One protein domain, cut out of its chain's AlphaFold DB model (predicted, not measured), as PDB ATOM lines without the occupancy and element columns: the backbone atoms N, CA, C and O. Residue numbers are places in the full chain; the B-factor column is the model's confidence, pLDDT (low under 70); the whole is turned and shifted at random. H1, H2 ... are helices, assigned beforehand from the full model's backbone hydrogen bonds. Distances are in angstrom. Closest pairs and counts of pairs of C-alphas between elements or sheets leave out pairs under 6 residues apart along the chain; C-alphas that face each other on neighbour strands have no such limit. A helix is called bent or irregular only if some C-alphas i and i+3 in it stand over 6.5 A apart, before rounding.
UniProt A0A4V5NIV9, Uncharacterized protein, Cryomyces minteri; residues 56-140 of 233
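AT A GLANCE: This is residues 56 to 140 of the 233 residues of an uncharacterized protein of Cryomyces minteri (UniProt A0A4V5NIV9). What shape does the backbone make? Two helices, H1 and H3, lie side by side and run the same way, while H2 folds back after H1 and splays away from H3 like the second limb of a V. The long loop of residues 86 to 118 spans the open end of this V, from the end of H2 to the start of H3. What is it built of? The printed part has 85 residues with three named helices, in the order H1, H2, H3, and no named strand; its class is all helix. How large is it? It is compact, with a radius of gyration of the C-alphas of 13.2 A, yet elongated, spanning 41 by 25 by 21 A.

IN THESE COORDINATES: Where is H1? It holds residues 56 to 68, from C-alpha 56 at (23.720, -43.015, -42.806), and is 19.1 A long. It is irregular: C-alphas 60 and 63 are 7.2 A apart. Where is H2? It holds residues 70 to 85 and is 21.1 A long, with a kink of 41 degrees near residue 79. It is irregular, but only just: C-alphas 76 and 79 are 6.6 A apart. Where is H3? It holds residues 119 to 138, is 28.2 A long and ends with C-alpha 138 at (11.486, -26.857, -26.640).

HOW THE PARTS SIT: How do H1 and H2 stand? They form a helical hairpin and touch, with residues 62 to 66 of H1 and 71 to 73 of H2 alone. Their closest C-alphas, those of Phe 65 and Leu 73, are 5.5 A apart, and they run opposite ways at a steep tilt of 40 degrees. How does H3 stand to both? H3 touches H1 at a shallow tilt of 9 degrees, the same way, with the closest C-alphas, those of Tyr 59 and Asn 123, 5.9 A apart. Residues 127 to 135 of H3 alone touch residues 70 to 74 of H2, at a steep tilt of 49 degrees, opposite ways; the closest C-alphas, those of Pro 70 and Phe 131, are 6.1 A apart. What is the helix packing in sum? It is mostly crossed, but only just, with 1 of 3 touching pairs at a shallow tilt. What do the backbone atoms show? Each O i to N i+4 pair in H3 is within hydrogen-bond range, against 5 of 9 in H1 and 10 of 12 in H2.

THE WHOLE: Which C-alphas lie farthest apart? Those of Glu 110 and Ala 140, 41.4 A. How are the helices linked? H1 to H2 is a tight link of 1 residue, H2 to H3 a long link of 33 residues, and the printed part has no cut. Where is confidence low? The mean pLDDT of the printed part is 70.3, and 35 residues are under 70, among them residues 116 to 140; the mean of H3 is 59.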
ATOM      1  N   ASP A  56      24.679 -41.998 -42.374       73.19
ATOM      2  CA  ASP A  56      23.720 -43.015 -42.806       73.19
ATOM      3  C   ASP A  56      23.328 -44.014 -41.712       73.19
ATOM      4  O   ASP A  56      22.296 -44.674 -41.829       73.19
ATOM      5  N   VAL A  57      24.104 -44.098 -40.631       76.31
ATOM      6  CA  VAL A  57      23.772 -44.884 -39.433       76.31
ATOM      7  C   VAL A  57      22.988 -44.037 -38.434       76.31
ATOM      8  O   VAL A  57      22.102 -44.536 -37.738       76.31
ATOM      9  N   MET A  58      23.272 -42.735 -38.379       72.19
ATOM     10  CA  MET A  58      22.553 -41.796 -37.520       72.19
ATOM     11  C   MET A  58      21.150 -41.494 -38.030       72.19
ATOM     12  O   MET A  58      20.229 -41.390 -37.222       72.19
ATOM     13  N   TYR A  59      20.962 -41.411 -39.346       68.25
ATOM     14  CA  TYR A  59      19.668 -41.085 -39.934       68.25
ATOM     15  C   TYR A  59      18.558 -42.095 -39.582       68.25
ATOM     16  O   TYR A  59      17.505 -41.657 -39.134       68.25
ATOM     17  N   PRO A  60      18.754 -43.426 -39.642       70.56
ATOM     18  CA  PRO A  60      17.768 -44.386 -39.131       70.56
ATOM     19  C   PRO A  60      17.455 -44.223 -37.636       70.56
ATOM     20  O   PRO A  60      16.355 -44.548 -37.193       70.56
ATOM     21  N   ALA A  61      18.408 -43.707 -36.854       70.06
ATOM     22  CA  ALA A  61      18.241 -43.419 -35.434       70.06
ATOM     23  C   ALA A  61      17.688 -42.006 -35.158       70.06
ATOM     24  O   ALA A  61      17.467 -41.673 -33.994       70.06
ATOM     25  N   ILE A  62      17.406 -41.188 -36.185       69.62
ATOM     26  CA  ILE A  62      16.900 -39.814 -36.028       69.62
ATOM     27  C   ILE A  62      15.637 -39.780 -35.168       69.62
ATOM     28  O   ILE A  62      15.545 -38.974 -34.248       69.62
ATOM     29  N   SER A  63      14.691 -40.694 -35.405       69.31
ATOM     30  CA  SER A  63      13.450 -40.765 -34.636       69.31
ATOM     31  C   SER A  63      13.725 -41.080 -33.174       69.31
ATOM     32  O   SER A  63      13.051 -40.539 -32.313       69.31
ATOM     33  N   LEU A  64      14.737 -41.903 -32.879       70.44
ATOM     34  CA  LEU A  64      15.146 -42.174 -31.506       70.44
ATOM     35  C   LEU A  64      15.783 -40.934 -30.873       70.44
ATOM     36  O   LEU A  64      15.429 -40.610 -29.745       70.44
ATOM     37  N   PHE A  65      16.681 -40.223 -31.564       71.31
ATOM     38  CA  PHE A  65      17.321 -39.033 -30.996       71.31
ATOM     39  C   PHE A  65      16.332 -37.892 -30.774       71.31
ATOM     40  O   PHE A  65      16.247 -37.397 -29.658       71.31
ATOM     41  N   LEU A  66      15.530 -37.533 -31.780       62.66
ATOM     42  CA  LEU A  66      14.514 -36.480 -31.651       62.66
ATOM     43  C   LEU A  66      13.513 -36.780 -30.534       62.66
ATOM     44  O   LEU A  66      13.021 -35.868 -29.883       62.66
ATOM     45  N   TYR A  67      13.236 -38.062 -30.303       60.59
ATOM     46  CA  TYR A  67      12.269 -38.495 -29.309       60.59
ATOM     47  C   TYR A  67      12.829 -38.622 -27.894       60.59
ATOM     48  O   TYR A  67      12.157 -38.261 -26.933       60.59
ATOM     49  N   THR A  68      14.034 -39.177 -27.748       61.03
ATOM     50  CA  THR A  68      14.616 -39.482 -26.431       61.03
ATOM     51  C   THR A  68      15.377 -38.298 -25.861       61.03
ATOM     52  O   THR A  68      15.181 -37.948 -24.698       61.03
ATOM     53  N   ASN A  69      16.245 -37.690 -26.667       69.56
ATOM     54  CA  ASN A  69      16.984 -36.491 -26.320       69.56
ATOM     55  C   ASN A  69      17.583 -35.872 -27.603       69.56
ATOM     56  O   ASN A  69      18.599 -36.379 -28.094       69.56
ATOM     57  N   PRO A  70      16.991 -34.792 -28.151       70.12
ATOM     58  CA  PRO A  70      17.478 -34.154 -29.375       70.12
ATOM     59  C   PRO A  70      18.895 -33.592 -29.216       70.12
ATOM     60  O   PRO A  70      19.627 -33.501 -30.198       70.12
ATOM     61  N   GLU A  71      19.329 -33.307 -27.989       69.69
ATOM     62  CA  GLU A  71      20.696 -32.882 -27.693       69.69
ATOM     63  C   GLU A  71      21.721 -33.973 -28.039       69.69
ATOM     64  O   GLU A  71      22.816 -33.682 -28.509       69.69
ATOM     65  N   LEU A  72      21.339 -35.255 -27.955       73.81
ATOM     66  CA  LEU A  72      22.172 -36.346 -28.465       73.81
ATOM     67  C   LEU A  72      22.323 -36.267 -29.984       73.81
ATOM     68  O   LEU A  72      23.388 -36.598 -30.492       73.81
ATOM     69  N   LEU A  73      21.299 -35.837 -30.728       76.44
ATOM     70  CA  LEU A  73      21.457 -35.602 -32.165       76.44
ATOM     71  C   LEU A  73      22.468 -34.475 -32.386       76.44
ATOM     72  O   LEU A  73      23.439 -34.683 -33.110       76.44
ATOM     73  N   ARG A  74      22.309 -33.341 -31.694       77.38
ATOM     74  CA  ARG A  74      23.225 -32.194 -31.773       77.38
ATOM     75  C   ARG A  74      24.677 -32.593 -31.499       77.38
ATOM     76  O   ARG A  74      25.523 -32.411 -32.364       77.38
ATOM     77  N   GLN A  75      24.948 -33.264 -30.381       77.38
ATOM     78  CA  GLN A  75      26.294 -33.714 -29.992       77.38
ATOM     79  C   GLN A  75      26.960 -34.655 -31.009       77.38
ATOM     80  O   GLN A  75      28.186 -34.772 -31.036       77.38
ATOM     81  N   ASN A  76      26.169 -35.355 -31.827       77.62
ATOM     82  CA  ASN A  76      26.678 -36.239 -32.874       77.62
ATOM     83  C   ASN A  76      26.844 -35.536 -34.230       77.62
ATOM     84  O   ASN A  76      27.726 -35.928 -34.999       77.62
ATOM     85  N   LEU A  77      26.024 -34.518 -34.512       78.69
ATOM     86  CA  LEU A  77      26.087 -33.705 -35.729       78.69
ATOM     87  C   LEU A  77      27.156 -32.615 -35.656       78.69
ATOM     88  O   LEU A  77      27.817 -32.345 -36.655       78.69
ATOM     89  N   ASP A  78      27.353 -32.027 -34.480       80.06
ATOM     90  CA  ASP A  78      28.314 -30.960 -34.215       80.06
ATOM     91  C   ASP A  78      29.701 -31.208 -34.811       80.06
ATOM     92  O   ASP A  78      30.174 -30.347 -35.550       80.06
ATOM     93  N   PRO A  79      30.376 -32.351 -34.578       78.00
ATOM     94  CA  PRO A  79      31.709 -32.545 -35.134       78.00
ATOM     95  C   PRO A  79      31.713 -32.622 -36.667       78.00
ATOM     96  O   PRO A  79      32.707 -32.235 -37.280       78.00
ATOM     97  N   LEU A  80      30.621 -33.078 -37.294       79.31
ATOM     98  CA  LEU A  80      30.475 -33.108 -38.753       79.31
ATOM     99  C   LEU A  80      30.296 -31.683 -39.300       79.31
ATOM    100  O   LEU A  80      31.027 -31.258 -40.195       79.31
ATOM    101  N   VAL A  81      29.374 -30.920 -38.710       79.31
ATOM    102  CA  VAL A  81      29.081 -29.532 -39.098       79.31
ATOM    103  C   VAL A  81      30.306 -28.647 -38.884       79.31
ATOM    104  O   VAL A  81      30.726 -27.944 -39.797       79.31
ATOM    105  N   HIS A  82      30.960 -28.758 -37.728       78.81
ATOM    106  CA  HIS A  82      32.169 -28.006 -37.397       78.81
ATOM    107  C   HIS A  82      33.333 -28.331 -38.349       78.81
ATOM    108  O   HIS A  82      34.177 -27.476 -38.625       78.81
ATOM    109  N   ASN A  83      33.396 -29.560 -38.872       74.06
ATOM    110  CA  ASN A  83      34.379 -29.936 -39.884       74.06
ATOM    111  C   ASN A  83      34.106 -29.247 -41.238       74.06
ATOM    112  O   ASN A  83      35.043 -28.790 -41.890       74.06
ATOM    113  N   GLN A  84      32.835 -29.117 -41.633       73.00
ATOM    114  CA  GLN A  84      32.441 -28.433 -42.871       73.00
ATOM    115  C   GLN A  84      32.553 -26.908 -42.773       73.00
ATOM    116  O   GLN A  84      33.118 -26.281 -43.664       73.00
ATOM    117  N   GLU A  85      32.059 -26.302 -41.693       75.62
ATOM    118  CA  GLU A  85      32.003 -24.840 -41.538       75.62
ATOM    119  C   GLU A  85      33.388 -24.193 -41.441       75.62
ATOM    120  O   GLU A  85      33.589 -23.075 -41.909       75.62
ATOM    121  N   ASN A  86      34.369 -24.909 -40.889       77.19
ATOM    122  CA  ASN A  86      35.746 -24.421 -40.799       77.19
ATOM    123  C   ASN A  86      36.582 -24.686 -42.063       77.19
ATOM    124  O   ASN A  86      37.788 -24.433 -42.060       77.19
ATOM    125  N   GLY A  87      35.977 -25.211 -43.133       75.25
ATOM    126  CA  GLY A  87      36.664 -25.467 -44.402       75.25
ATOM    127  C   GLY A  87      37.668 -26.620 -44.354       75.25
ATOM    128  O   GLY A  87      38.561 -26.688 -45.195       75.25
ATOM    129  N   PHE A  88      37.546 -27.535 -43.386       75.12
ATOM    130  CA  PHE A  88      38.401 -28.725 -43.282       75.12
ATOM    131  C   PHE A  88      37.950 -29.877 -44.188       75.12
ATOM    132  O   PHE A  88      38.548 -30.949 -44.157       75.12
ATOM    133  N   TYR A  89      36.903 -29.666 -44.984       78.00
ATOM    134  CA  TYR A  89      36.373 -30.632 -45.931       78.00
ATOM    135  C   TYR A  89      36.224 -29.956 -47.305       78.00
ATOM    136  O   TYR A  89      35.502 -28.964 -47.405       78.00
ATOM    137  N   PRO A  90      36.936 -30.425 -48.348       79.81
ATOM    138  CA  PRO A  90      37.061 -29.693 -49.609       79.81
ATOM    139  C   PRO A  90      35.908 -29.924 -50.602       79.81
ATOM    140  O   PRO A  90      35.864 -29.251 -51.631       79.81
ATOM    141  N   ASN A  91      34.998 -30.865 -50.335       76.38
ATOM    142  CA  ASN A  91      33.889 -31.185 -51.236       76.38
ATOM    143  C   ASN A  91      32.672 -30.264 -51.008       76.38
ATOM    144  O   ASN A  91      32.410 -29.820 -49.895       76.38
ATOM    145  N   GLU A  92      31.880 -30.026 -52.061       77.00
ATOM    146  CA  GLU A  92      30.679 -29.163 -52.025       77.00
ATOM    147  C   GLU A  92      29.412 -29.859 -51.472       77.00
ATOM    148  O   GLU A  92      28.325 -29.282 -51.473       77.00
ATOM    149  N   TYR A  93      29.529 -31.108 -51.018       74.88
ATOM    150  CA  TYR A  93      28.448 -31.908 -50.429       74.88
ATOM    151  C   TYR A  93      28.732 -32.221 -48.951       74.88
ATOM    152  O   TYR A  93      29.790 -31.873 -48.435       74.88
ATOM    153  N   PHE A  94      27.780 -32.825 -48.233       72.31
ATOM    154  CA  PHE A  94      27.986 -33.199 -46.828       72.31
ATOM    155  C   PHE A  94      28.844 -34.456 -46.709       72.31
ATOM    156  O   PHE A  94      28.655 -35.397 -47.480       72.31
ATOM    157  N   LEU A  95      29.733 -34.479 -45.710       78.88
ATOM    158  CA  LEU A  95      30.568 -35.649 -45.448       78.88
ATOM    159  C   LEU A  95      29.727 -36.869 -45.063       78.88
ATOM    160  O   LEU A  95      28.715 -36.758 -44.367       78.88
ATOM    161  N   HIS A  96      30.187 -38.042 -45.481       82.94
ATOM    162  CA  HIS A  96      29.570 -39.311 -45.107       82.94
ATOM    163  C   HIS A  96      29.811 -39.676 -43.629       82.94
ATOM    164  O   HIS A  96      28.897 -40.120 -42.929       82.94
ATOM    165  N   ASP A  97      31.034 -39.457 -43.145       82.56
ATOM    166  CA  ASP A  97      31.497 -39.806 -41.801       82.56
ATOM    167  C   ASP A  97      32.682 -38.922 -41.375       82.56
ATOM    168  O   ASP A  97      33.345 -38.291 -42.198       82.56
ATOM    169  N   LEU A  98      32.952 -38.847 -40.074       82.62
ATOM    170  CA  LEU A  98      34.017 -38.017 -39.499       82.62
ATOM    171  C   LEU A  98      35.412 -38.651 -39.629       82.62
ATOM    172  O   LEU A  98      36.420 -37.996 -39.358       82.62
ATOM    173  N   GLY A  99      35.502 -39.929 -39.978       83.31
ATOM    174  CA  GLY A  99      36.768 -40.637 -40.039       83.31
ATOM    175  C   GLY A  99      36.606 -42.111 -40.376       83.31
ATOM    176  O   GLY A  99      35.663 -42.777 -39.950       83.31
ATOM    177  N   SER A 100      37.603 -42.631 -41.085       79.25
ATOM    178  CA  SER A 100      37.581 -43.943 -41.733       79.25
ATOM    179  C   SER A 100      37.659 -45.153 -40.799       79.25
ATOM    180  O   SER A 100      37.491 -46.280 -41.252       79.25
ATOM    181  N   HIS A 101      37.961 -44.980 -39.506       77.69
ATOM    182  CA  HIS A 101      37.932 -46.099 -38.562       77.69
ATOM    183  C   HIS A 101      37.881 -45.644 -37.109       77.69
ATOM    184  O   HIS A 101      38.779 -44.949 -36.657       77.69
ATOM    185  N   PHE A 102      36.917 -46.096 -36.316       68.69
ATOM    186  CA  PHE A 102      36.855 -45.783 -34.889       68.69
ATOM    187  C   PHE A 102      38.072 -46.325 -34.118       68.69
ATOM    188  O   PHE A 102      38.428 -47.494 -34.289       68.69
ATOM    189  N   PRO A 103      38.680 -45.540 -33.205       68.75
ATOM    190  CA  PRO A 103      38.261 -44.213 -32.722       68.75
ATOM    191  C   PRO A 103      38.864 -43.027 -33.499       68.75
ATOM    192  O   PRO A 103      38.842 -41.897 -33.019       68.75
ATOM    193  N   ASN A 104      39.452 -43.265 -34.669       71.69
ATOM    194  CA  ASN A 104      40.142 -42.258 -35.459       71.69
ATOM    195  C   ASN A 104      39.172 -41.283 -36.153       71.69
ATOM    196  O   ASN A 104      38.671 -41.550 -37.243       71.69
ATOM    197  N   ALA A 105      38.960 -40.125 -35.525       74.50
ATOM    198  CA  ALA A 105      38.182 -38.998 -36.044       74.50
ATOM    199  C   ALA A 105      39.079 -37.901 -36.664       74.50
ATOM    200  O   ALA A 105      38.861 -36.709 -36.445       74.50
ATOM    201  N   THR A 106      40.134 -38.284 -37.399       75.94
ATOM    202  CA  THR A 106      41.080 -37.334 -38.023       75.94
ATOM    203  C   THR A 106      40.503 -36.519 -39.178       75.94
ATOM    204  O   THR A 106      41.209 -35.636 -39.667       75.94
ATOM    205  N   ARG A 107      39.237 -36.747 -39.561       74.06
ATOM    206  CA  ARG A 107      38.538 -36.071 -40.665       74.06
ATOM    207  C   ARG A 107      39.080 -36.470 -42.039       74.06
ATOM    208  O   ARG A 107      40.125 -37.108 -42.158       74.06
ATOM    209  N   HIS A 108      38.362 -36.047 -43.077       80.44
ATOM    210  CA  HIS A 108      38.698 -36.266 -44.487       80.44
ATOM    211  C   HIS A 108      39.193 -34.970 -45.134       80.44
ATOM    212  O   HIS A 108      38.512 -34.374 -45.964       80.44
ATOM    213  N   ILE A 109      40.382 -34.513 -44.733       78.38
ATOM    214  CA  ILE A 109      40.949 -33.222 -45.176       78.38
ATOM    215  C   ILE A 109      41.202 -33.129 -46.691       78.38
ATOM    216  O   ILE A 109      41.268 -32.034 -47.239       78.38
ATOM    217  N   GLU A 110      41.317 -34.273 -47.368       80.19
ATOM    218  CA  GLU A 110      41.461 -34.369 -48.826       80.19
ATOM    219  C   GLU A 110      40.122 -34.623 -49.541       80.19
ATOM    220  O   GLU A 110      40.095 -34.732 -50.763       80.19
ATOM    221  N   GLY A 111      39.007 -34.716 -48.803       77.56
ATOM    222  CA  GLY A 111      37.695 -35.052 -49.367       77.56
ATOM    223  C   GLY A 111      37.595 -36.502 -49.841       77.56
ATOM    224  O   GLY A 111      36.868 -36.787 -50.787       77.56
ATOM    225  N   SER A 112      38.375 -37.394 -49.226       80.31
ATOM    226  CA  SER A 112      38.497 -38.816 -49.563       80.31
ATOM    227  C   SER A 112      37.557 -39.722 -48.761       80.31
ATOM    228  O   SER A 112      37.821 -40.918 -48.621       80.31
ATOM    229  N   ASP A 113      36.469 -39.162 -48.236       79.50
ATOM    230  CA  ASP A 113      35.385 -39.943 -47.650       79.50
ATOM    231  C   ASP A 113      34.650 -40.764 -48.717       79.50
ATOM    232  O   ASP A 113      34.904 -40.658 -49.922       79.50
ATOM    233  N   GLU A 114      33.744 -41.631 -48.272       73.94
ATOM    234  CA  GLU A 114      32.992 -42.475 -49.190       73.94
ATOM    235  C   GLU A 114      32.139 -41.622 -50.141       73.94
ATOM    236  O   GLU A 114      31.308 -40.816 -49.720       73.94
ATOM    237  N   TYR A 115      32.345 -41.802 -51.451       80.38
ATOM    238  CA  TYR A 115      31.695 -40.984 -52.472       80.38
ATOM    239  C   TYR A 115      30.182 -41.244 -52.529       80.38
ATOM    240  O   TYR A 115      29.699 -42.105 -53.269       80.38
ATOM    241  N   MET A 116      29.423 -40.452 -51.772       68.75
ATOM    242  CA  MET A 116      27.961 -40.469 -51.741       68.75
ATOM    243  C   MET A 116      27.402 -39.043 -51.625       68.75
ATOM    244  O   MET A 116      26.891 -38.661 -50.587       68.75
ATOM    245  N   PRO A 117      27.413 -38.213 -52.673       67.56
ATOM    246  CA  PRO A 117      27.085 -36.790 -52.525       67.56
ATOM    247  C   PRO A 117      25.619 -36.493 -52.149       67.56
ATOM    248  O   PRO A 117      25.328 -35.463 -51.546       67.56
ATOM    249  N   VAL A 118      24.670 -37.368 -52.502       66.50
ATOM    250  CA  VAL A 118      23.224 -37.096 -52.343       66.50
ATOM    251  C   VAL A 118      22.679 -37.557 -50.987       66.50
ATOM    252  O   VAL A 118      21.920 -36.833 -50.345       66.50
ATOM    253  N   LYS A 119      23.038 -38.770 -50.558       59.16
ATOM    254  CA  LYS A 119      22.410 -39.473 -49.429       59.16
ATOM    255  C   LYS A 119      22.749 -38.845 -48.059       59.16
ATOM    256  O   LYS A 119      21.811 -38.394 -47.402       59.16
ATOM    257  N   PRO A 120      24.027 -38.696 -47.651       63.47
ATOM    258  CA  PRO A 120      24.412 -37.967 -46.443       63.47
ATOM    259  C   PRO A 120      23.949 -36.508 -46.455       63.47
ATOM    260  O   PRO A 120      23.494 -36.014 -45.429       63.47
ATOM    261  N   SER A 121      23.949 -35.837 -47.610       65.56
ATOM    262  CA  SER A 121      23.436 -34.463 -47.730       65.56
ATOM    263  C   SER A 121      21.944 -34.354 -47.410       65.56
ATOM    264  O   SER A 121      21.535 -33.496 -46.627       65.56
ATOM    265  N   GLY A 122      21.116 -35.243 -47.967       47.47
ATOM    266  CA  GLY A 122      19.688 -35.299 -47.645       47.47
ATOM    267  C   GLY A 122      19.432 -35.672 -46.184       47.47
ATOM    268  O   GLY A 122      18.600 -35.053 -45.520       47.47
ATOM    269  N   ASN A 123      20.189 -36.638 -45.663       61.84
ATOM    270  CA  ASN A 123      20.096 -37.085 -44.277       61.84
ATOM    271  C   ASN A 123      20.469 -35.971 -43.295       61.84
ATOM    272  O   ASN A 123      19.739 -35.753 -42.329       61.84
ATOM    273  N   MET A 124      21.541 -35.221 -43.564       67.25
ATOM    274  CA  MET A 124      21.933 -34.070 -42.754       67.25
ATOM    275  C   MET A 124      20.869 -32.987 -42.746       67.25
ATOM    276  O   MET A 124      20.474 -32.542 -41.674       67.25
ATOM    277  N   LEU A 125      20.342 -32.612 -43.913       65.38
ATOM    278  CA  LEU A 125      19.274 -31.615 -43.993       65.38
ATOM    279  C   LEU A 125      18.045 -32.030 -43.177       65.38
ATOM    280  O   LEU A 125      17.518 -31.230 -42.407       65.38
ATOM    281  N   LEU A 126      17.606 -33.285 -43.299       57.91
ATOM    282  CA  LEU A 126      16.453 -33.792 -42.553       57.91
ATOM    283  C   LEU A 126      16.725 -33.890 -41.047       57.91
ATOM    284  O   LEU A 126      15.841 -33.570 -40.254       57.91
ATOM    285  N   MET A 127      17.937 -34.281 -40.643       64.69
ATOM    286  CA  MET A 127      18.347 -34.306 -39.236       64.69
ATOM    287  C   MET A 127      18.429 -32.905 -38.633       64.69
ATOM    288  O   MET A 127      17.906 -32.695 -37.542       64.69
ATOM    289  N   THR A 128      18.994 -31.931 -39.344       66.69
ATOM    290  CA  THR A 128      19.064 -30.532 -38.900       66.69
ATOM    291  C   THR A 128      17.681 -29.898 -38.814       66.69
ATOM    292  O   THR A 128      17.381 -29.227 -37.830       66.69
ATOM    293  N   VAL A 129      16.809 -30.125 -39.803       64.94
ATOM    294  CA  VAL A 129      15.424 -29.630 -39.762       64.94
ATOM    295  C   VAL A 129      14.646 -30.295 -38.629       64.94
ATOM    296  O   VAL A 129      13.968 -29.599 -37.881       64.94
ATOM    297  N   GLY A 130      14.771 -31.613 -38.454       60.34
ATOM    298  CA  GLY A 130      14.131 -32.341 -37.356       60.34
ATOM    299  C   GLY A 130      14.596 -31.850 -35.987       60.34
ATOM    300  O   GLY A 130      13.761 -31.564 -35.129       60.34
ATOM    301  N   PHE A 131      15.909 -31.670 -35.812       65.75
ATOM    302  CA  PHE A 131      16.485 -31.085 -34.604       65.75
ATOM    303  C   PHE A 131      15.941 -29.681 -34.386       65.75
ATOM    304  O   PHE A 131      15.462 -29.392 -33.300       65.75
ATOM    305  N   LYS A 132      15.938 -28.822 -35.414       62.56
ATOM    306  CA  LYS A 132      15.494 -27.438 -35.251       62.56
ATOM    307  C   LYS A 132      14.005 -27.330 -34.960       62.56
ATOM    308  O   LYS A 132      13.610 -26.457 -34.205       62.56
ATOM    309  N   ILE A 133      13.178 -28.193 -35.538       58.84
ATOM    310  CA  ILE A 133      11.749 -28.264 -35.224       58.84
ATOM    311  C   ILE A 133      11.556 -28.687 -33.763       58.84
ATOM    312  O   ILE A 133      10.800 -28.033 -33.053       58.84
ATOM    313  N   GLN A 134      12.263 -29.722 -33.301       61.03
ATOM    314  CA  GLN A 134      12.210 -30.163 -31.904       61.03
ATOM    315  C   GLN A 134      12.721 -29.079 -30.944       61.03
ATOM    316  O   GLN A 134      12.056 -28.765 -29.966       61.03
ATOM    317  N   ASP A 135      13.844 -28.452 -31.280       57.00
ATOM    318  CA  ASP A 135      14.429 -27.314 -30.576       57.00
ATOM    319  C   ASP A 135      13.438 -26.144 -30.527       57.00
ATOM    320  O   ASP A 135      13.201 -25.599 -29.468       57.00
ATOM    321  N   LEU A 136      12.755 -25.806 -31.626       46.31
ATOM    322  CA  LEU A 136      11.697 -24.786 -31.645       46.31
ATOM    323  C   LEU A 136      10.490 -25.154 -30.767       46.31
ATOM    324  O   LEU A 136       9.867 -24.250 -30.210       46.31
ATOM    325  N   TYR A 137      10.158 -26.442 -30.629       45.78
ATOM    326  CA  TYR A 137       9.130 -26.906 -29.691       45.78
ATOM    327  C   TYR A 137       9.594 -26.800 -28.233       45.78
ATOM    328  O   TYR A 137       8.810 -26.369 -27.388       45.78
ATOM    329  N   ASP A 138      10.865 -27.090 -27.950       46.69
ATOM    330  CA  ASP A 138      11.486 -26.857 -26.640       46.69
ATOM    331  C   ASP A 138      11.705 -25.336 -26.370       46.69
ATOM    332  O   ASP A 138      11.673 -24.892 -25.222       46.69
ATOM    333  N   PHE A 139      11.804 -24.502 -27.418       40.56
ATOM    334  CA  PHE A 139      11.979 -23.036 -27.399       40.56
ATOM    335  C   PHE A 139      10.692 -22.217 -27.602       40.56
ATOM    336  O   PHE A 139      10.769 -20.995 -27.764       40.56
ATOM    337  N   ALA A 140       9.494 -22.807 -27.493       43.78
ATOM    338  CA  ALA A 140       8.239 -22.037 -27.430       43.78
ATOM    339  C   ALA A 140       8.170 -21.048 -26.228       43.78
ATOM    340  O   ALA A 140       7.184 -20.331 -26.060       43.78
TER     341      ALA A 140